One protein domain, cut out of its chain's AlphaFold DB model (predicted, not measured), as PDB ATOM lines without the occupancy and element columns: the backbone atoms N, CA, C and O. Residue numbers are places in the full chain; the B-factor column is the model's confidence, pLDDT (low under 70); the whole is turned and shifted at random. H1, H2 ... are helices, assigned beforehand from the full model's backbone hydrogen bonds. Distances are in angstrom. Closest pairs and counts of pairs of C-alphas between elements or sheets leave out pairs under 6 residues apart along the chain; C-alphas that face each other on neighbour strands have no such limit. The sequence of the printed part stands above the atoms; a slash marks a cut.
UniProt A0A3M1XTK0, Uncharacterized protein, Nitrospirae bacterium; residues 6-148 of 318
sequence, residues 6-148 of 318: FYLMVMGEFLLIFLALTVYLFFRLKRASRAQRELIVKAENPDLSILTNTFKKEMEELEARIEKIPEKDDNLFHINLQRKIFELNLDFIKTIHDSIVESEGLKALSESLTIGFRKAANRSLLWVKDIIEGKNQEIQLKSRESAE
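This is residues 6 to 148 of the 318 residues of an uncharacterized protein of Nitrospirae bacterium (UniProt A0A3M1XTK0). Three helices, H2, H3 and H4, fold back and forth on one another with H3 between the other two, and H4, the longest, sticks out beyond them as an arm, residues 133 to 148. A fourth long helix, H1, runs past H4, near it but touching no helix, and its residues 23 to 31 stand free. The printed part has 143 residues, with four named helices in the order H1, H2, H3, H4 and no named strand, and its class is all helix. It is loose, with a radius of gyration of the C-alphas of 19.7 A, and it spans 77 by 31 by 25 A, much of the length coming from the arm of H4.

H4, residues 106 to 148, touches H3, residues 77 to 101, with its residues 108 to 124 alone. The closest C-alphas of the two, those of Gly 116 and Phe 92, are 5.1 A apart. H3 and H4 form a helical hairpin, at a shallow tilt of 24 degrees, opposite ways. H3 also touches H2, residues 49 to 67, and their closest C-alphas, those of Leu 90 and Met 59, are 5.9 A apart. H2 and H3 form a second helical hairpin, again at a shallow tilt of 24 degrees, opposite ways. H2 and H4 are apart. H1, residues 6 to 40, is near H4, with 9 pairs of C-alphas within 10 A but no pair within 8 A. H1 is apart from H2 and from H3. In H2, H3 and H4 every O i to N i+4 pair is within hydrogen-bond range; in H1 29 of 31 are.

H4 is 63.5 A long from C-alpha 106 to C-alpha 148, which ends the printed part at (191.176, 211.187, 329.639). H3 measures 35.9 A and H2 27.3 A from first to last C-alpha. H1 measures 47.7 A, begins with C-alpha 6 at (201.564, 218.706, 305.541) and has a kink of 34 degrees near residue 34.

The two C-alphas farthest apart, those of Lys 42 and Glu 148, are 76.8 A from each other. Residues 73 to 78 also stand free; without the stretches that stand free, the body of 112 residues spans 52 by 31 by 25 A. The link from H3 to H4 is tight, those from H1 to H2 and from H2 to H3 are short, and the printed part has no cut. The mean pLDDT of the printed part is 72.4, and 53 residues are under 70, among them residues 25 to 49, 71 to 78 and 103 to 108.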
ATOM      1  N   PHE A   6     202.583 219.494 306.233       59.38
ATOM      2  CA  PHE A   6     201.564 218.706 305.541       59.38
ATOM      3  C   PHE A   6     200.777 219.545 304.522       59.38
ATOM      4  O   PHE A   6     200.523 219.107 303.402       59.38
ATOM      5  N   TYR A   7     200.472 220.802 304.859       61.78
ATOM      6  CA  TYR A   7     199.797 221.736 303.953       61.78
ATOM      7  C   TYR A   7     200.661 222.073 302.730       61.78
ATOM      8  O   TYR A   7     200.160 222.137 301.609       61.78
ATOM      9  N   LEU A   8     201.973 222.241 302.924       64.81
ATOM     10  CA  LEU A   8     202.934 222.462 301.836       64.81
ATOM     11  C   LEU A   8     203.029 221.259 300.891       64.81
ATOM     12  O   LEU A   8     203.093 221.445 299.675       64.81
ATOM     13  N   MET A   9     203.003 220.043 301.440       72.81
ATOM     14  CA  MET A   9     203.033 218.807 300.661       72.81
ATOM     15  C   MET A   9     201.768 218.654 299.810       72.81
ATOM     16  O   MET A   9     201.866 218.504 298.593       72.81
ATOM     17  N   VAL A  10     200.589 218.816 300.421       64.38
ATOM     18  CA  VAL A  10     199.295 218.739 299.722       64.38
ATOM     19  C   VAL A  10     199.170 219.831 298.658       64.38
ATOM     20  O   VAL A  10     198.737 219.555 297.542       64.38
ATOM     21  N   MET A  11     199.597 221.064 298.950       65.50
ATOM     22  CA  MET A  11     199.605 222.149 297.960       65.50
ATOM     23  C   MET A  11     200.579 221.877 296.809       65.50
ATOM     24  O   MET A  11     200.266 222.205 295.666       65.50
ATOM     25  N   GLY A  12     201.732 221.260 297.086       73.44
ATOM     26  CA  GLY A  12     202.694 220.834 296.069       73.44
ATOM     27  C   GLY A  12     202.129 219.762 295.135       73.44
ATOM     28  O   GLY A  12     202.246 219.885 293.915       73.44
ATOM     29  N   GLU A  13     201.451 218.754 295.688       63.69
ATOM     30  CA  GLU A  13     200.771 217.712 294.909       63.69
ATOM     31  C   GLU A  13     199.611 218.283 294.085       63.69
ATOM     32  O   GLU A  13     199.484 217.978 292.898       63.69
ATOM     33  N   PHE A  14     198.821 219.191 294.663       64.88
ATOM     34  CA  PHE A  14     197.772 219.902 293.932       64.88
ATOM     35  C   PHE A  14     198.335 220.740 292.786       64.88
ATOM     36  O   PHE A  14     197.792 220.695 291.684       64.88
ATOM     37  N   LEU A  15     199.434 221.467 293.006       68.12
ATOM     38  CA  LEU A  15     200.126 222.234 291.965       68.12
ATOM     39  C   LEU A  15     200.632 221.334 290.838       68.12
ATOM     40  O   LEU A  15     200.486 221.695 289.673       68.12
ATOM     41  N   LEU A  16     201.173 220.159 291.160       68.62
ATOM     42  CA  LEU A  16     201.616 219.166 290.178       68.62
ATOM     43  C   LEU A  16     200.453 218.606 289.355       68.62
ATOM     44  O   LEU A  16     200.555 218.535 288.130       68.62
ATOM     45  N   ILE A  17     199.336 218.265 290.001       67.56
ATOM     46  CA  ILE A  17     198.116 217.816 289.317       67.56
ATOM     47  C   ILE A  17     197.584 218.929 288.412       67.56
ATOM     48  O   ILE A  17     197.243 218.671 287.259       67.56
ATOM     49  N   PHE A  18     197.573 220.176 288.888       66.31
ATOM     50  CA  PHE A  18     197.116 221.330 288.116       66.31
ATOM     51  C   PHE A  18     198.032 221.630 286.924       66.31
ATOM     52  O   PHE A  18     197.550 221.944 285.834       66.31
ATOM     53  N   LEU A  19     199.349 221.490 287.102       71.25
ATOM     54  CA  LEU A  19     200.344 221.609 286.036       71.25
ATOM     55  C   LEU A  19     200.150 220.504 284.989       71.25
ATOM     56  O   LEU A  19     200.135 220.775 283.792       71.25
ATOM     57  N   ALA A  20     199.932 219.262 285.422       66.50
ATOM     58  CA  ALA A  20     199.656 218.144 284.525       66.50
ATOM     59  C   ALA A  20     198.341 218.342 283.755       66.50
ATOM     60  O   ALA A  20     198.305 218.105 282.550       66.50
ATOM     61  N   LEU A  21     197.287 218.840 284.411       63.53
ATOM     62  CA  LEU A  21     196.002 219.174 283.788       63.53
ATOM     63  C   LEU A  21     196.128 220.321 282.785       63.53
ATOM     64  O   LEU A  21     195.609 220.218 281.679       63.53
ATOM     65  N   THR A  22     196.854 221.387 283.123       63.59
ATOM     66  CA  THR A  22     197.100 222.505 282.198       63.59
ATOM     67  C   THR A  22     197.960 222.083 281.013       63.59
ATOM     68  O   THR A  22     197.635 222.443 279.884       63.59
ATOM     69  N   VAL A  23     198.992 221.259 281.216       70.75
ATOM     70  CA  VAL A  23     199.792 220.668 280.130       70.75
ATOM     71  C   VAL A  23     198.939 219.730 279.272       70.75
ATOM     72  O   VAL A  23     198.984 219.819 278.047       70.75
ATOM     73  N   TYR A  24     198.122 218.870 279.880       74.19
ATOM     74  CA  TYR A  24     197.214 217.962 279.176       74.19
ATOM     75  C   TYR A  24     196.187 218.728 278.335       74.19
ATOM     76  O   TYR A  24     196.056 218.463 277.137       74.19
ATOM     77  N   LEU A  25     195.514 219.721 278.922       61.09
ATOM     78  CA  LEU A  25     194.582 220.600 278.221       61.09
ATOM     79  C   LEU A  25     195.297 221.371 277.113       61.09
ATOM     80  O   LEU A  25     194.782 221.419 276.002       61.09
ATOM     81  N   PHE A  26     196.505 221.887 277.352       65.94
ATOM     82  CA  PHE A  26     197.306 222.571 276.338       65.94
ATOM     83  C   PHE A  26     197.675 221.650 275.171       65.94
ATOM     84  O   PHE A  26     197.530 222.040 274.015       65.94
ATOM     85  N   PHE A  27     198.107 220.411 275.424       66.25
ATOM     86  CA  PHE A  27     198.399 219.438 274.366       66.25
ATOM     87  C   PHE A  27     197.142 219.005 273.614       66.25
ATOM     88  O   PHE A  27     197.191 218.839 272.395       66.25
ATOM     89  N   ARG A  28     196.014 218.855 274.309       64.44
ATOM     90  CA  ARG A  28     194.727 218.506 273.703       64.44
ATOM     91  C   ARG A  28     194.187 219.653 272.848       64.44
ATOM     92  O   ARG A  28     193.837 219.413 271.696       64.44
ATOM     93  N   LEU A  29     194.257 220.892 273.335       54.31
ATOM     94  CA  LEU A  29     193.981 222.117 272.576       54.31
ATOM     95  C   LEU A  29     194.946 222.282 271.405       54.31
ATOM     96  O   LEU A  29     194.516 222.649 270.324       54.31
ATOM     97  N   LYS A  30     196.233 221.954 271.559       56.81
ATOM     98  CA  LYS A  30     197.227 221.987 270.474       56.81
ATOM     99  C   LYS A  30     196.964 220.908 269.421       56.81
ATOM    100  O   LYS A  30     197.220 221.130 268.241       56.81
ATOM    101  N   ARG A  31     196.456 219.739 269.819       62.16
ATOM    102  CA  ARG A  31     196.072 218.648 268.912       62.16
ATOM    103  C   ARG A  31     194.779 218.978 268.164       62.16
ATOM    104  O   ARG A  31     194.753 218.821 266.948       62.16
ATOM    105  N   ALA A  32     193.781 219.525 268.860       52.50
ATOM    106  CA  ALA A  32     192.582 220.100 268.254       52.50
ATOM    107  C   ALA A  32     192.945 221.266 267.318       52.50
ATOM    108  O   ALA A  32     192.502 221.290 266.182       52.50
ATOM    109  N   SER A  33     193.868 222.138 267.729       49.97
ATOM    110  CA  SER A  33     194.436 223.233 266.933       49.97
ATOM    111  C   SER A  33     195.220 222.749 265.717       49.97
ATOM    112  O   SER A  33     195.238 223.457 264.724       49.97
ATOM    113  N   ARG A  34     195.884 221.586 265.743       52.75
ATOM    114  CA  ARG A  34     196.555 221.028 264.553       52.75
ATOM    115  C   ARG A  34     195.546 220.476 263.550       52.75
ATOM    116  O   ARG A  34     195.672 220.792 262.376       52.75
ATOM    117  N   ALA A  35     194.529 219.754 264.022       53.34
ATOM    118  CA  ALA A  35     193.393 219.341 263.193       53.34
ATOM    119  C   ALA A  35     192.602 220.554 262.660       53.34
ATOM    120  O   ALA A  35     192.118 220.549 261.536       53.34
ATOM    121  N   GLN A  36     192.535 221.634 263.441       46.38
ATOM    122  CA  GLN A  36     191.931 222.898 263.042       46.38
ATOM    123  C   GLN A  36     192.867 223.785 262.217       46.38
ATOM    124  O   GLN A  36     192.359 224.588 261.465       46.38
ATOM    125  N   ARG A  37     194.201 223.679 262.275       46.62
ATOM    126  CA  ARG A  37     195.118 224.497 261.449       46.62
ATOM    127  C   ARG A  37     194.973 224.156 259.967       46.62
ATOM    128  O   ARG A  37     195.106 225.052 259.147       46.62
ATOM    129  N   GLU A  38     194.625 222.917 259.628       52.50
ATOM    130  CA  GLU A  38     194.258 222.544 258.254       52.50
ATOM    131  C   GLU A  38     192.899 223.123 257.808       52.50
ATOM    132  O   GLU A  38     192.705 223.361 256.617       52.50
ATOM    133  N   LEU A  39     191.989 223.421 258.746       47.50
ATOM    134  CA  LEU A  39     190.673 224.029 258.482       47.50
ATOM    135  C   LEU A  39     190.678 225.574 258.578       47.50
ATOM    136  O   LEU A  39     190.016 226.241 257.791       47.50
ATOM    137  N   ILE A  40     191.463 226.155 259.489       43.72
ATOM    138  CA  ILE A  40     191.570 227.593 259.801       43.72
ATOM    139  C   ILE A  40     192.466 228.318 258.792       43.72
ATOM    140  O   ILE A  40     192.192 229.465 258.466       43.72
ATOM    141  N   VAL A  41     193.479 227.663 258.203       49.34
ATOM    142  CA  VAL A  41     194.253 228.258 257.086       49.34
ATOM    143  C   VAL A  41     193.366 228.524 255.850       49.34
ATOM    144  O   VAL A  41     193.777 229.240 254.943       49.34
ATOM    145  N   LYS A  42     192.123 228.014 255.828       50.19
ATOM    146  CA  LYS A  42     191.119 228.268 254.783       50.19
ATOM    147  C   LYS A  42     189.916 229.121 255.217       50.19
ATOM    148  O   LYS A  42     189.083 229.402 254.363       50.19
ATOM    149  N   ALA A  43     189.798 229.538 256.480       45.12
ATOM    150  CA  ALA A  43     188.615 230.250 256.971       45.12
ATOM    151  C   ALA A  43     188.995 231.523 257.740       45.12
ATOM    152  O   ALA A  43     189.677 231.468 258.760       45.12
ATOM    153  N   GLU A  44     188.509 232.667 257.256       45.81
ATOM    154  CA  GLU A  44     188.772 234.016 257.787       45.81
ATOM    155  C   GLU A  44     188.130 234.275 259.166       45.81
ATOM    156  O   GLU A  44     188.453 235.264 259.815       45.81
ATOM    157  N   ASN A  45     187.288 233.356 259.657       54.09
ATOM    158  CA  ASN A  45     186.739 233.350 261.013       54.09
ATOM    159  C   ASN A  45     186.747 231.915 261.574       54.09
ATOM    160  O   ASN A  45     186.151 231.027 260.959       54.09
ATOM    161  N   PRO A  46     187.401 231.642 262.719       55.72
ATOM    162  CA  PRO A  46     187.328 230.335 263.356       55.72
ATOM    163  C   PRO A  46     185.910 230.108 263.888       55.72
ATOM    164  O   PRO A  46     185.432 230.844 264.747       55.72
ATOM    165  N   ASP A  47     185.244 229.081 263.370       65.56
ATOM    166  CA  ASP A  47     183.893 228.699 263.770       65.56
ATOM    167  C   ASP A  47     183.884 228.170 265.220       65.56
ATOM    168  O   ASP A  47     184.264 227.026 265.499       65.56
ATOM    169  N   LEU A  48     183.479 229.030 266.162       64.94
ATOM    170  CA  LEU A  48     183.347 228.709 267.587       64.94
ATOM    171  C   LEU A  48     182.286 227.623 267.852       64.94
ATOM    172  O   LEU A  48     182.330 226.991 268.908       64.94
ATOM    173  N   SER A  49     181.378 227.343 266.907       68.75
ATOM    174  CA  SER A  49     180.306 226.352 267.090       68.75
ATOM    175  C   SER A  49     180.837 224.929 267.316       68.75
ATOM    176  O   SER A  49     180.282 224.159 268.103       68.75
ATOM    177  N   ILE A  50     181.972 224.589 266.697       71.69
ATOM    178  CA  ILE A  50     182.647 223.294 266.862       71.69
ATOM    179  C   ILE A  50     183.176 223.143 268.296       71.69
ATOM    180  O   ILE A  50     183.112 222.059 268.884       71.69
ATOM    181  N   LEU A  51     183.682 224.234 268.875       70.25
ATOM    182  CA  LEU A  51     184.213 224.259 270.234       70.25
ATOM    183  C   LEU A  51     183.082 224.112 271.264       70.25
ATOM    184  O   LEU A  51     183.192 223.290 272.172       70.25
ATOM    185  N   THR A  52     181.967 224.816 271.064       75.06
ATOM    186  CA  THR A  52     180.763 224.710 271.902       75.06
ATOM    187  C   THR A  52     180.192 223.288 271.901       75.06
ATOM    188  O   THR A  52     179.951 222.719 272.965       75.06
ATOM    189  N   ASN A  53     180.076 222.654 270.728       77.81
ATOM    190  CA  ASN A  53     179.625 221.262 270.613       77.81
ATOM    191  C   ASN A  53     180.583 220.270 271.295       77.81
ATOM    192  O   ASN A  53     180.146 219.279 271.881       77.81
ATOM    193  N   THR A  54     181.891 220.543 271.248       77.81
ATOM    194  CA  THR A  54     182.899 219.720 271.929       77.81
ATOM    195  C   THR A  54     182.764 219.828 273.448       77.81
ATOM    196  O   THR A  54     182.761 218.802 274.126       77.81
ATOM    197  N   PHE A  55     182.589 221.042 273.981       79.31
ATOM    198  CA  PHE A  55     182.369 221.249 275.413       79.31
ATOM    199  C   PHE A  55     181.074 220.611 275.901       79.31
ATOM    200  O   PHE A  55     181.091 219.936 276.926       79.31
ATOM    201  N   LYS A  56     179.981 220.735 275.141       83.62
ATOM    202  CA  LYS A  56     178.703 220.103 275.482       83.62
ATOM    203  C   LYS A  56     178.828 218.581 275.609       83.62
ATOM    204  O   LYS A  56     178.396 218.010 276.604       83.62
ATOM    205  N   LYS A  57     179.497 217.934 274.649       85.19
ATOM    206  CA  LYS A  57     179.753 216.487 274.696       85.19
ATOM    207  C   LYS A  57     180.606 216.085 275.905       85.19
ATOM    208  O   LYS A  57     180.367 215.049 276.516       85.19
ATOM    209  N   GLU A  58     181.612 216.889 276.245       80.56
ATOM    210  CA  GLU A  58     182.484 216.624 277.392       80.56
ATOM    211  C   GLU A  58     181.764 216.837 278.734       80.56
ATOM    212  O   GLU A  58     182.010 216.091 279.680       80.56
ATOM    213  N   MET A  59     180.828 217.788 278.805       86.00
ATOM    214  CA  MET A  59     179.940 217.969 279.957       86.00
ATOM    215  C   MET A  59     179.042 216.747 280.174       86.00
ATOM    216  O   MET A  59     179.017 216.219 281.282       86.00
ATOM    217  N   GLU A  60     178.375 216.261 279.122       87.44
ATOM    218  CA  GLU A  60     177.519 215.063 279.178       87.44
ATOM    219  C   GLU A  60     178.315 213.818 279.620       87.44
ATOM    220  O   GLU A  60     177.852 213.018 280.435       87.44
ATOM    221  N   GLU A  61     179.554 213.666 279.137       86.69
ATOM    222  CA  GLU A  61     180.425 212.556 279.537       86.69
ATOM    223  C   GLU A  61     180.877 212.657 281.004       86.69
ATOM    224  O   GLU A  61     180.951 211.639 281.699       86.69
ATOM    225  N   LEU A  62     181.181 213.862 281.492       83.56
ATOM    226  CA  LEU A  62     181.551 214.088 282.891       83.56
ATOM    227  C   LEU A  62     180.368 213.870 283.838       83.56
ATOM    228  O   LEU A  62     180.551 213.234 284.873       83.56
ATOM    229  N   GLU A  63     179.167 214.322 283.477       89.38
ATOM    230  CA  GLU A  63     177.940 214.078 284.249       89.38
ATOM    231  C   GLU A  63     177.659 212.576 284.376       89.38
ATOM    232  O   GLU A  63     177.512 212.067 285.488       89.38
ATOM    233  N   ALA A  64     177.746 211.834 283.267       88.25
ATOM    234  CA  ALA A  64     177.586 210.380 283.273       88.25
ATOM    235  C   ALA A  64     178.671 209.649 284.088       88.25
ATOM    236  O   ALA A  64     178.444 208.547 284.592       88.25
ATOM    237  N   ARG A  65     179.882 210.215 284.204       86.19
ATOM    238  CA  ARG A  65     180.951 209.664 285.055       86.19
ATOM    239  C   ARG A  65     180.717 209.960 286.532       86.19
ATOM    240  O   ARG A  65     181.014 209.092 287.344       86.19
ATOM    241  N   ILE A  66     180.190 211.135 286.875       86.19
ATOM    242  CA  ILE A  66     179.840 211.503 288.256       86.19
ATOM    243  C   ILE A  66     178.708 210.608 288.774       86.19
ATOM    244  O   ILE A  66     178.824 210.069 289.871       86.19
ATOM    245  N   GLU A  67     177.670 210.384 287.963       86.75
ATOM    246  CA  GLU A  67     176.505 209.555 288.316       86.75
ATOM    247  C   GLU A  67     176.873 208.082 288.574       86.75
ATOM    248  O   GLU A  67     176.274 207.414 289.413       86.75
ATOM    249  N   LYS A  68     177.912 207.575 287.899       86.06
ATOM    250  CA  LYS A  68     178.426 206.210 288.097       86.06
ATOM    251  C   LYS A  68     179.258 206.034 289.364       86.06
ATOM    252  O   LYS A  68     179.550 204.898 289.735       86.06
ATOM    253  N   ILE A  69     179.694 207.121 289.999       81.62
ATOM    254  CA  ILE A  69     180.448 207.040 291.250       81.62
ATOM    255  C   ILE A  69     179.435 206.886 292.390       81.62
ATOM    256  O   ILE A  69     178.490 207.665 292.432       81.62
ATOM    257  N   PRO A  70     179.595 205.934 293.325       77.25
ATOM    258  CA  PRO A  70     178.668 205.760 294.445       77.25
ATOM    259  C   PRO A  70     178.604 206.996 295.358       77.25
ATOM    260  O   PRO A  70     179.607 207.677 295.568       77.25
ATOM    261  N   GLU A  71     177.407 207.300 295.874       66.19
ATOM    262  CA  GLU A  71     177.095 208.566 296.559       66.19
ATOM    263  C   GLU A  71     177.670 208.728 297.955       66.19
ATOM    264  O   GLU A  71     177.961 209.852 298.363       66.19
ATOM    265  N   LYS A  72     177.858 207.623 298.666       57.62
ATOM    266  CA  LYS A  72     178.367 207.623 300.029       57.62
ATOM    267  C   LYS A  72     179.104 206.328 300.284       57.62
ATOM    268  O   LYS A  72     178.491 205.293 300.519       57.62
ATOM    269  N   ASP A  73     180.421 206.420 300.256       56.16
ATOM    270  CA  ASP A  73     181.253 205.522 301.037       56.16
ATOM    271  C   ASP A  73     182.233 206.401 301.813       56.16
ATOM    272  O   ASP A  73     183.254 206.853 301.288       56.16
ATOM    273  N   ASP A  74     181.864 206.723 303.056       55.62
ATOM    274  CA  ASP A  74     182.623 207.611 303.947       55.62
ATOM    275  C   ASP A  74     184.041 207.074 304.236       55.62
ATOM    276  O   ASP A  74     184.906 207.809 304.713       55.62
ATOM    277  N   ASN A  75     184.315 205.817 303.869       56.53
ATOM    278  CA  ASN A  75     185.595 205.153 304.080       56.53
ATOM    279  C   ASN A  75     186.563 205.219 302.885       56.53
ATOM    280  O   ASN A  75     187.734 204.878 303.054       56.53
ATOM    281  N   LEU A  76     186.152 205.696 301.699       69.19
ATOM    282  CA  LEU A  76     187.058 205.843 300.551       69.19
ATOM    283  C   LEU A  76     187.271 207.309 300.157       69.19
ATOM    284  O   LEU A  76     186.682 207.834 299.212       69.19
ATOM    285  N   PHE A  77     188.237 207.944 300.826       68.88
ATOM    286  CA  PHE A  77     188.784 209.257 300.456       68.88
ATOM    287  C   PHE A  77     189.067 209.377 298.947       68.88
ATOM    288  O   PHE A  77     188.767 210.400 298.337       68.88
ATOM    289  N   HIS A  78     189.573 208.309 298.321       68.06
ATOM    290  CA  HIS A  78     189.861 208.272 296.887       68.06
ATOM    291  C   HIS A  78     188.613 208.378 296.000       68.06
ATOM    292  O   HIS A  78     188.671 209.044 294.968       68.06
ATOM    293  N   ILE A  79     187.486 207.782 296.403       75.56
ATOM    294  CA  ILE A  79     186.217 207.857 295.661       75.56
ATOM    295  C   ILE A  79     185.650 209.279 295.745       75.56
ATOM    296  O   ILE A  79     185.291 209.866 294.723       75.56
ATOM    297  N   ASN A  80     185.658 209.870 296.942       76.81
ATOM    298  CA  ASN A  80     185.209 211.248 297.154       76.81
ATOM    299  C   ASN A  80     186.101 212.267 296.427       76.81
ATOM    300  O   ASN A  80     185.594 213.202 295.804       76.81
ATOM    301  N   LEU A  81     187.419 212.059 296.431       78.19
ATOM    302  CA  LEU A  81     188.371 212.876 295.677       78.19
ATOM    303  C   LEU A  81     188.120 212.771 294.168       78.19
ATOM    304  O   LEU A  81     188.056 213.790 293.482       78.19
ATOM    305  N   GLN A  82     187.941 211.557 293.646       78.75
ATOM    306  CA  GLN A  82     187.688 211.325 292.226       78.75
ATOM    307  C   GLN A  82     186.382 211.987 291.767       78.75
ATOM    308  O   GLN A  82     186.369 212.673 290.742       78.75
ATOM    309  N   ARG A  83     185.307 211.846 292.548       83.56
ATOM    310  CA  ARG A  83     184.044 212.553 292.315       83.56
ATOM    311  C   ARG A  83     184.257 214.062 292.284       83.56
ATOM    312  O   ARG A  83     183.835 214.720 291.335       83.56
ATOM    313  N   LYS A  84     184.968 214.606 293.277       82.25
ATOM    314  CA  LYS A  84     185.173 216.051 293.378       82.25
ATOM    315  C   LYS A  84     185.994 216.619 292.228       82.25
ATOM    316  O   LYS A  84     185.697 217.709 291.745       82.25
ATOM    317  N   ILE A  85     186.984 215.871 291.745       79.12
ATOM    318  CA  ILE A  85     187.755 216.231 290.550       79.12
ATOM    319  C   ILE A  85     186.834 216.339 289.328       79.12
ATOM    320  O   ILE A  85     186.947 217.298 288.565       79.12
ATOM    321  N   PHE A  86     185.905 215.396 289.138       82.12
ATOM    322  CA  PHE A  86     184.964 215.464 288.019       82.12
ATOM    323  C   PHE A  86     183.962 216.614 288.153       82.12
ATOM    324  O   PHE A  86     183.721 217.297 287.161       82.12
ATOM    325  N   GLU A  87     183.450 216.891 289.356       84.81
ATOM    326  CA  GLU A  87     182.587 218.054 289.614       84.81
ATOM    327  C   GLU A  87     183.296 219.379 289.293       84.81
ATOM    328  O   GLU A  87     182.744 220.228 288.594       84.81
ATOM    329  N   LEU A  88     184.545 219.543 289.744       82.25
ATOM    330  CA  LEU A  88     185.343 220.745 289.479       82.25
ATOM    331  C   LEU A  88     185.641 220.921 287.983       82.25
ATOM    332  O   LEU A  88     185.594 222.042 287.475       82.25
ATOM    333  N   ASN A  89     185.919 219.825 287.271       78.44
ATOM    334  CA  ASN A  89     186.121 219.847 285.822       78.44
ATOM    335  C   ASN A  89     184.832 220.207 285.074       78.44
ATOM    336  O   ASN A  89     184.870 221.010 284.143       78.44
ATOM    337  N   LEU A  90     183.694 219.655 285.495       84.44
ATOM    338  CA  LEU A  90     182.391 219.969 284.918       84.44
ATOM    339  C   LEU A  90     182.043 221.449 285.117       84.44
ATOM    340  O   LEU A  90     181.650 222.120 284.167       84.44
ATOM    341  N   ASP A  91     182.247 221.979 286.322       81.94
ATOM    342  CA  ASP A  91     182.036 223.391 286.651       81.94
ATOM    343  C   ASP A  91     182.928 224.335 285.834       81.94
ATOM    344  O   ASP A  91     182.488 225.407 285.401       81.94
ATOM    345  N   PHE A  92     184.190 223.951 285.634       81.00
ATOM    346  CA  PHE A  92     185.141 224.688 284.809       81.00
ATOM    347  C   PHE A  92     184.675 224.746 283.353       81.00
ATOM    348  O   PHE A  92     184.597 225.834 282.779       81.00
ATOM    349  N   ILE A  93     184.309 223.596 282.780       77.06
ATOM    350  CA  ILE A  93     183.839 223.505 281.394       77.06
ATOM    351  C   ILE A  93     182.516 224.252 281.217       77.06
ATOM    352  O   ILE A  93     182.402 225.005 280.256       77.06
ATOM    353  N   LYS A  94     181.568 224.138 282.159       83.94
ATOM    354  CA  LYS A  94     180.319 224.922 282.172       83.94
ATOM    355  C   LYS A  94     180.602 226.420 282.151       83.94
ATOM    356  O   LYS A  94     180.121 227.128 281.278       83.94
ATOM    357  N   THR A  95     181.479 226.886 283.040       80.25
ATOM    358  CA  THR A  95     181.846 228.309 283.118       80.25
ATOM    359  C   THR A  95     182.458 228.815 281.804       80.25
ATOM    360  O   THR A  95     182.168 229.932 281.384       80.25
ATOM    361  N   ILE A  96     183.284 228.003 281.139       77.25
ATOM    362  CA  ILE A  96     183.880 228.356 279.844       77.25
ATOM    363  C   ILE A  96     182.840 228.326 278.728       77.25
ATOM    364  O   ILE A  96     182.793 229.259 277.934       77.25
ATOM    365  N   HIS A  97     182.018 227.280 278.669       82.06
ATOM    366  CA  HIS A  97     180.952 227.123 277.686       82.06
ATOM    367  C   HIS A  97     179.987 228.310 277.733       82.06
ATOM    368  O   HIS A  97     179.787 228.958 276.711       82.06
ATOM    369  N   ASP A  98     179.466 228.640 278.916       83.38
ATOM    370  CA  ASP A  98     178.498 229.724 279.097       83.38
ATOM    371  C   ASP A  98     179.102 231.066 278.670       83.38
ATOM    372  O   ASP A  98     178.513 231.805 277.887       83.38
ATOM    373  N   SER A  99     180.350 231.321 279.066       78.88
ATOM    374  CA  SER A  99     181.035 232.559 278.700       78.88
ATOM    375  C   SER A  99     181.351 232.648 277.198       78.88
ATOM    376  O   SER A  99     181.320 233.738 276.639       78.88
ATOM    377  N   ILE A 100     181.649 231.532 276.516       74.81
ATOM    378  CA  ILE A 100     181.866 231.488 275.053       74.81
ATOM    379  C   ILE A 100     180.554 231.696 274.295       74.81
ATOM    380  O   ILE A 100     180.545 232.370 273.272       74.81
ATOM    381  N   VAL A 101     179.454 231.112 274.775       78.44
ATOM    382  CA  VAL A 101     178.125 231.285 274.169       78.44
ATOM    383  C   VAL A 101     177.666 232.741 274.273       78.44
ATOM    384  O   VAL A 101     177.029 233.246 273.353       78.44
ATOM    385  N   GLU A 102     178.028 233.427 275.355       77.88
ATOM    386  CA  GLU A 102     177.688 234.833 275.590       77.88
ATOM    387  C   GLU A 102     178.612 235.838 274.876       77.88
ATOM    388  O   GLU A 102     178.308 237.031 274.861       77.88
ATOM    389  N   SER A 103     179.734 235.408 274.283       65.81
ATOM    390  CA  SER A 103     180.751 236.328 273.761       65.81
ATOM    391  C   SER A 103     181.261 235.992 272.356       65.81
ATOM    392  O   SER A 103     181.702 234.885 272.051       65.81
ATOM    393  N   GLU A 104     181.271 236.992 271.473       61.34
ATOM    394  CA  GLU A 104     181.759 236.840 270.102       61.34
ATOM    395  C   GLU A 104     183.278 237.083 270.029       61.34
ATOM    396  O   GLU A 104     183.756 238.213 269.920       61.34
ATOM    397  N   GLY A 105     184.067 236.003 270.082       63.16
ATOM    398  CA  GLY A 105     185.453 236.004 269.599       63.16
ATOM    399  C   GLY A 105     186.526 235.434 270.536       63.16
ATOM    400  O   GLY A 105     186.329 235.164 271.719       63.16
ATOM    401  N   LEU A 106     187.734 235.266 269.986       62.69
ATOM    402  CA  LEU A 106     188.875 234.607 270.647       62.69
ATOM    403  C   LEU A 106     189.398 235.332 271.897       62.69
ATOM    404  O   LEU A 106     189.971 234.696 272.782       62.69
ATOM    405  N   LYS A 107     189.224 236.656 271.985       67.06
ATOM    406  CA  LYS A 107     189.637 237.421 273.170       67.06
ATOM    407  C   LYS A 107     188.786 237.039 274.381       67.06
ATOM    408  O   LYS A 107     189.328 236.802 275.459       67.06
ATOM    409  N   ALA A 108     187.488 236.865 274.166       68.12
ATOM    410  CA  ALA A 108     186.571 236.469 275.213       68.12
ATOM    411  C   ALA A 108     186.821 235.029 275.689       68.12
ATOM    412  O   ALA A 108     186.765 234.768 276.883       68.12
ATOM    413  N   LEU A 109     187.262 234.117 274.813       71.06
ATOM    414  CA  LEU A 109     187.726 232.780 275.222       71.06
ATOM    415  C   LEU A 109     188.865 232.838 276.261       71.06
ATOM    416  O   LEU A 109     188.869 232.070 277.222       71.06
ATOM    417  N   SER A 110     189.835 233.740 276.081       71.50
ATOM    418  CA  SER A 110     190.970 233.870 277.008       71.50
ATOM    419  C   SER A 110     190.562 234.409 278.387       71.50
ATOM    420  O   SER A 110     191.067 233.951 279.420       71.50
ATOM    421  N   GLU A 111     189.600 235.331 278.420       75.38
ATOM    422  CA  GLU A 111     189.030 235.884 279.650       75.38
ATOM    423  C   GLU A 111     188.179 234.824 280.369       75.38
ATOM    424  O   GLU A 111     188.375 234.579 281.561       75.38
ATOM    425  N   SER A 112     187.351 234.090 279.624       75.06
ATOM    426  CA  SER A 112     186.544 232.957 280.098       75.06
ATOM    427  C   SER A 112     187.384 231.838 280.707       75.06
ATOM    428  O   SER A 112     187.059 231.330 281.781       75.06
ATOM    429  N   LEU A 113     188.507 231.485 280.074       72.56
ATOM    430  CA  LEU A 113     189.464 230.522 280.624       72.56
ATOM    431  C   LEU A 113     190.014 231.008 281.967       72.56
ATOM    432  O   LEU A 113     190.028 230.255 282.938       72.56
ATOM    433  N   THR A 114     190.425 232.275 282.046       74.81
ATOM    434  CA  THR A 114     190.981 232.861 283.275       74.81
ATOM    435  C   THR A 114     189.955 232.866 284.414       74.81
ATOM    436  O   THR A 114     190.285 232.521 285.551       74.81
ATOM    437  N   ILE A 115     188.698 233.210 284.113       79.19
ATOM    438  CA  ILE A 115     187.585 233.202 285.071       79.19
ATOM    439  C   ILE A 115     187.271 231.773 285.525       79.19
ATOM    440  O   ILE A 115     187.184 231.521 286.729       79.19
ATOM    441  N   GLY A 116     187.163 230.833 284.582       74.19
ATOM    442  CA  GLY A 116     186.950 229.416 284.865       74.19
ATOM    443  C   GLY A 116     188.034 228.861 285.784       74.19
ATOM    444  O   GLY A 116     187.722 228.264 286.815       74.19
ATOM    445  N   PHE A 117     189.308 229.129 285.474       74.69
ATOM    446  CA  PHE A 117     190.443 228.674 286.279       74.69
ATOM    447  C   PHE A 117     190.396 229.246 287.692       74.69
ATOM    448  O   PHE A 117     190.538 228.501 288.662       74.69
ATOM    449  N   ARG A 118     190.148 230.553 287.827       76.44
ATOM    450  CA  ARG A 118     190.040 231.206 289.138       76.44
ATOM    451  C   ARG A 118     188.909 230.602 289.974       76.44
ATOM    452  O   ARG A 118     189.090 230.358 291.164       76.44
ATOM    453  N   LYS A 119     187.751 230.344 289.364       81.00
ATOM    454  CA  LYS A 119     186.577 229.789 290.051       81.00
ATOM    455  C   LYS A 119     186.805 228.340 290.484       81.00
ATOM    456  O   LYS A 119     186.508 228.007 291.631       81.00
ATOM    457  N   ALA A 120     187.380 227.511 289.613       75.06
ATOM    458  CA  ALA A 120     187.722 226.126 289.927       75.06
ATOM    459  C   ALA A 120     188.782 226.039 291.040       75.06
ATOM    460  O   ALA A 120     188.602 225.279 291.989       75.06
ATOM    461  N   ALA A 121     189.825 226.874 290.982       72.38
ATOM    462  CA  ALA A 121     190.868 226.932 292.007       72.38
ATOM    463  C   ALA A 121     190.336 227.410 293.370       72.38
ATOM    464  O   ALA A 121     190.675 226.850 294.407       72.38
ATOM    465  N   ASN A 122     189.456 228.416 293.398       80.44
ATOM    466  CA  ASN A 122     188.849 228.862 294.655       80.44
ATOM    467  C   ASN A 122     187.945 227.784 295.272       80.44
ATOM    468  O   ASN A 122     187.953 227.595 296.486       80.44
ATOM    469  N   ARG A 123     187.181 227.055 294.446       79.31
ATOM    470  CA  ARG A 123     186.331 225.950 294.915       79.31
ATOM    471  C   ARG A 123     187.148 224.768 295.431       79.31
ATOM    472  O   ARG A 123     186.778 224.200 296.454       79.31
ATOM    473  N   SER A 124     188.254 224.418 294.772       73.50
ATOM    474  CA  SER A 124     189.138 223.356 295.262       73.50
ATOM    475  C   SER A 124     189.796 223.739 296.587       73.50
ATOM    476  O   SER A 124     189.824 222.920 297.500       73.50
ATOM    477  N   LEU A 125     190.242 224.991 296.736       77.25
ATOM    478  CA  LEU A 125     190.810 225.491 297.991       77.25
ATOM    479  C   LEU A 125     189.803 225.466 299.147       77.25
ATOM    480  O   LEU A 125     190.165 225.051 300.244       77.25
ATOM    481  N   LEU A 126     188.552 225.878 298.910       82.81
ATOM    482  CA  LEU A 126     187.490 225.809 299.921       82.81
ATOM    483  C   LEU A 126     187.213 224.366 300.348       82.81
ATOM    484  O   LEU A 126     187.193 224.073 301.535       82.81
ATOM    485  N   TRP A 127     187.095 223.449 299.390       83.38
ATOM    486  CA  TRP A 127     186.873 222.038 299.693       83.38
ATOM    487  C   TRP A 127     188.024 221.413 300.499       83.38
ATOM    488  O   TRP A 127     187.786 220.708 301.477       83.38
ATOM    489  N   VAL A 128     189.277 221.704 300.129       77.56
ATOM    490  CA  VAL A 128     190.452 221.256 300.896       77.56
ATOM    491  C   VAL A 128     190.429 221.839 302.308       77.56
ATOM    492  O   VAL A 128     190.722 221.127 303.267       77.56
ATOM    493  N   LYS A 129     190.054 223.114 302.453       83.25
ATOM    494  CA  LYS A 129     189.915 223.760 303.759       83.25
ATOM    495  C   LYS A 129     188.876 223.046 304.630       83.25
ATOM    496  O   LYS A 129     189.200 222.720 305.767       83.25
ATOM    497  N   ASP A 130     187.695 222.741 304.096       81.44
ATOM    498  CA  ASP A 130     186.627 222.057 304.837       81.44
ATOM    499  C   ASP A 130     187.062 220.654 305.303       81.44
ATOM    500  O   ASP A 130     186.803 220.260 306.441       81.44
ATOM    501  N   ILE A 131     187.796 219.914 304.460       77.69
ATOM    502  CA  ILE A 131     188.368 218.608 304.829       77.69
ATOM    503  C   ILE A 131     189.371 218.745 305.972       77.69
ATOM    504  O   ILE A 131     189.336 217.960 306.922       77.69
ATOM    505  N   ILE A 132     190.277 219.721 305.877       77.25
ATOM    506  CA  ILE A 132     191.294 219.956 306.905       77.25
ATOM    507  C   ILE A 132     190.625 220.339 308.225       77.25
ATOM    508  O   ILE A 132     190.997 219.804 309.267       77.25
ATOM    509  N   GLU A 133     189.624 221.219 308.198       83.38
ATOM    510  CA  GLU A 133     188.889 221.624 309.398       83.38
ATOM    511  C   GLU A 133     188.149 220.442 310.035       83.38
ATOM    512  O   GLU A 133     188.281 220.231 311.242       83.38
ATOM    513  N   GLY A 134     187.463 219.615 309.238       81.00
ATOM    514  CA  GLY A 134     186.800 218.405 309.730       81.00
ATOM    515  C   GLY A 134     187.779 217.401 310.348       81.00
ATOM    516  O   GLY A 134     187.554 216.901 311.451       81.00
ATOM    517  N   LYS A 135     188.920 217.151 309.694       81.25
ATOM    518  CA  LYS A 135     189.958 216.258 310.235       81.25
ATOM    519  C   LYS A 135     190.626 216.818 311.485       81.25
ATOM    520  O   LYS A 135     190.916 216.058 312.403       81.25
ATOM    521  N   ASN A 136     190.824 218.128 311.562       82.62
ATOM    522  CA  ASN A 136     191.367 218.773 312.752       82.62
ATOM    523  C   ASN A 136     190.416 218.637 313.955       82.62
ATOM    524  O   ASN A 136     190.876 218.380 315.065       82.62
ATOM    525  N   GLN A 137     189.099 218.743 313.747       84.50
ATOM    526  CA  GLN A 137     188.108 218.480 314.798       84.50
ATOM    527  C   GLN A 137     188.157 217.022 315.275       84.50
ATOM    528  O   GLN A 137     188.186 216.777 316.480       84.50
ATOM    529  N   GLU A 138     188.239 216.060 314.347       79.50
ATOM    530  CA  GLU A 138     188.369 214.633 314.676       79.50
ATOM    531  C   GLU A 138     189.643 214.351 315.495       79.50
ATOM    532  O   GLU A 138     189.600 213.649 316.505       79.50
ATOM    533  N   ILE A 139     190.775 214.945 315.097       80.75
ATOM    534  CA  ILE A 139     192.053 214.830 315.813       80.75
ATOM    535  C   ILE A 139     191.949 215.423 317.218       80.75
ATOM    536  O   ILE A 139     192.429 214.812 318.172       80.75
ATOM    537  N   GLN A 140     191.322 216.592 317.374       85.06
ATOM    538  CA  GLN A 140     191.140 217.210 318.689       85.06
ATOM    539  C   GLN A 140     190.279 216.351 319.613       85.06
ATOM    540  O   GLN A 140     190.602 216.224 320.793       85.06
ATOM    541  N   LEU A 141     189.215 215.742 319.087       87.44
ATOM    542  CA  LEU A 141     188.335 214.872 319.861       87.44
ATOM    543  C   LEU A 141     189.080 213.611 320.318       87.44
ATOM    544  O   LEU A 141     189.138 213.344 321.514       87.44
ATOM    545  N   LYS A 142     189.788 212.934 319.404       85.12
ATOM    546  CA  LYS A 142     190.657 211.791 319.742       85.12
ATOM    547  C   LYS A 142     191.774 212.156 320.723       85.12
ATOM    548  O   LYS A 142     192.137 211.346 321.569       85.12
ATOM    549  N   SER A 143     192.315 213.370 320.636       81.38
ATOM    550  CA  SER A 143     193.338 213.850 321.575       81.38
ATOM    551  C   SER A 143     192.769 214.058 322.981       81.38
ATOM    552  O   SER A 143     193.452 213.755 323.954       81.38
ATOM    553  N   ARG A 144     191.519 214.531 323.104       85.50
ATOM    554  CA  ARG A 144     190.825 214.632 324.401       85.50
ATOM    555  C   ARG A 144     190.536 213.257 324.991       85.50
ATOM    556  O   ARG A 144     190.887 213.026 326.140       85.50
ATOM    557  N   GLU A 145     189.997 212.336 324.193       82.38
ATOM    558  CA  GLU A 145     189.767 210.951 324.625       82.38
ATOM    559  C   GLU A 145     191.066 210.267 325.080       82.38
ATOM    560  O   GLU A 145     191.072 209.511 326.049       82.38
ATOM    561  N   SER A 146     192.183 210.521 324.389       80.25
ATOM    562  CA  SER A 146     193.494 210.010 324.805       80.25
ATOM    563  C   SER A 146     193.938 210.609 326.139       80.25
ATOM    564  O   SER A 146     194.399 209.867 326.999       80.25
ATOM    565  N   ALA A 147     193.764 211.918 326.339       84.56
ATOM    566  CA  ALA A 147     194.132 212.582 327.589       84.56
ATOM    567  C   ALA A 147     193.317 212.064 328.789       84.56
ATOM    568  O   ALA A 147     193.874 211.849 329.862       84.56
ATOM    569  N   GLU A 148     192.021 211.799 328.604       81.56
ATOM    570  CA  GLU A 148     191.176 211.187 329.639       81.56
ATOM    571  C   GLU A 148     191.647 209.767 329.997       81.56
ATOM    572  O   GLU A 148     191.687 209.392 331.172       81.56
TER     573      GLU A 148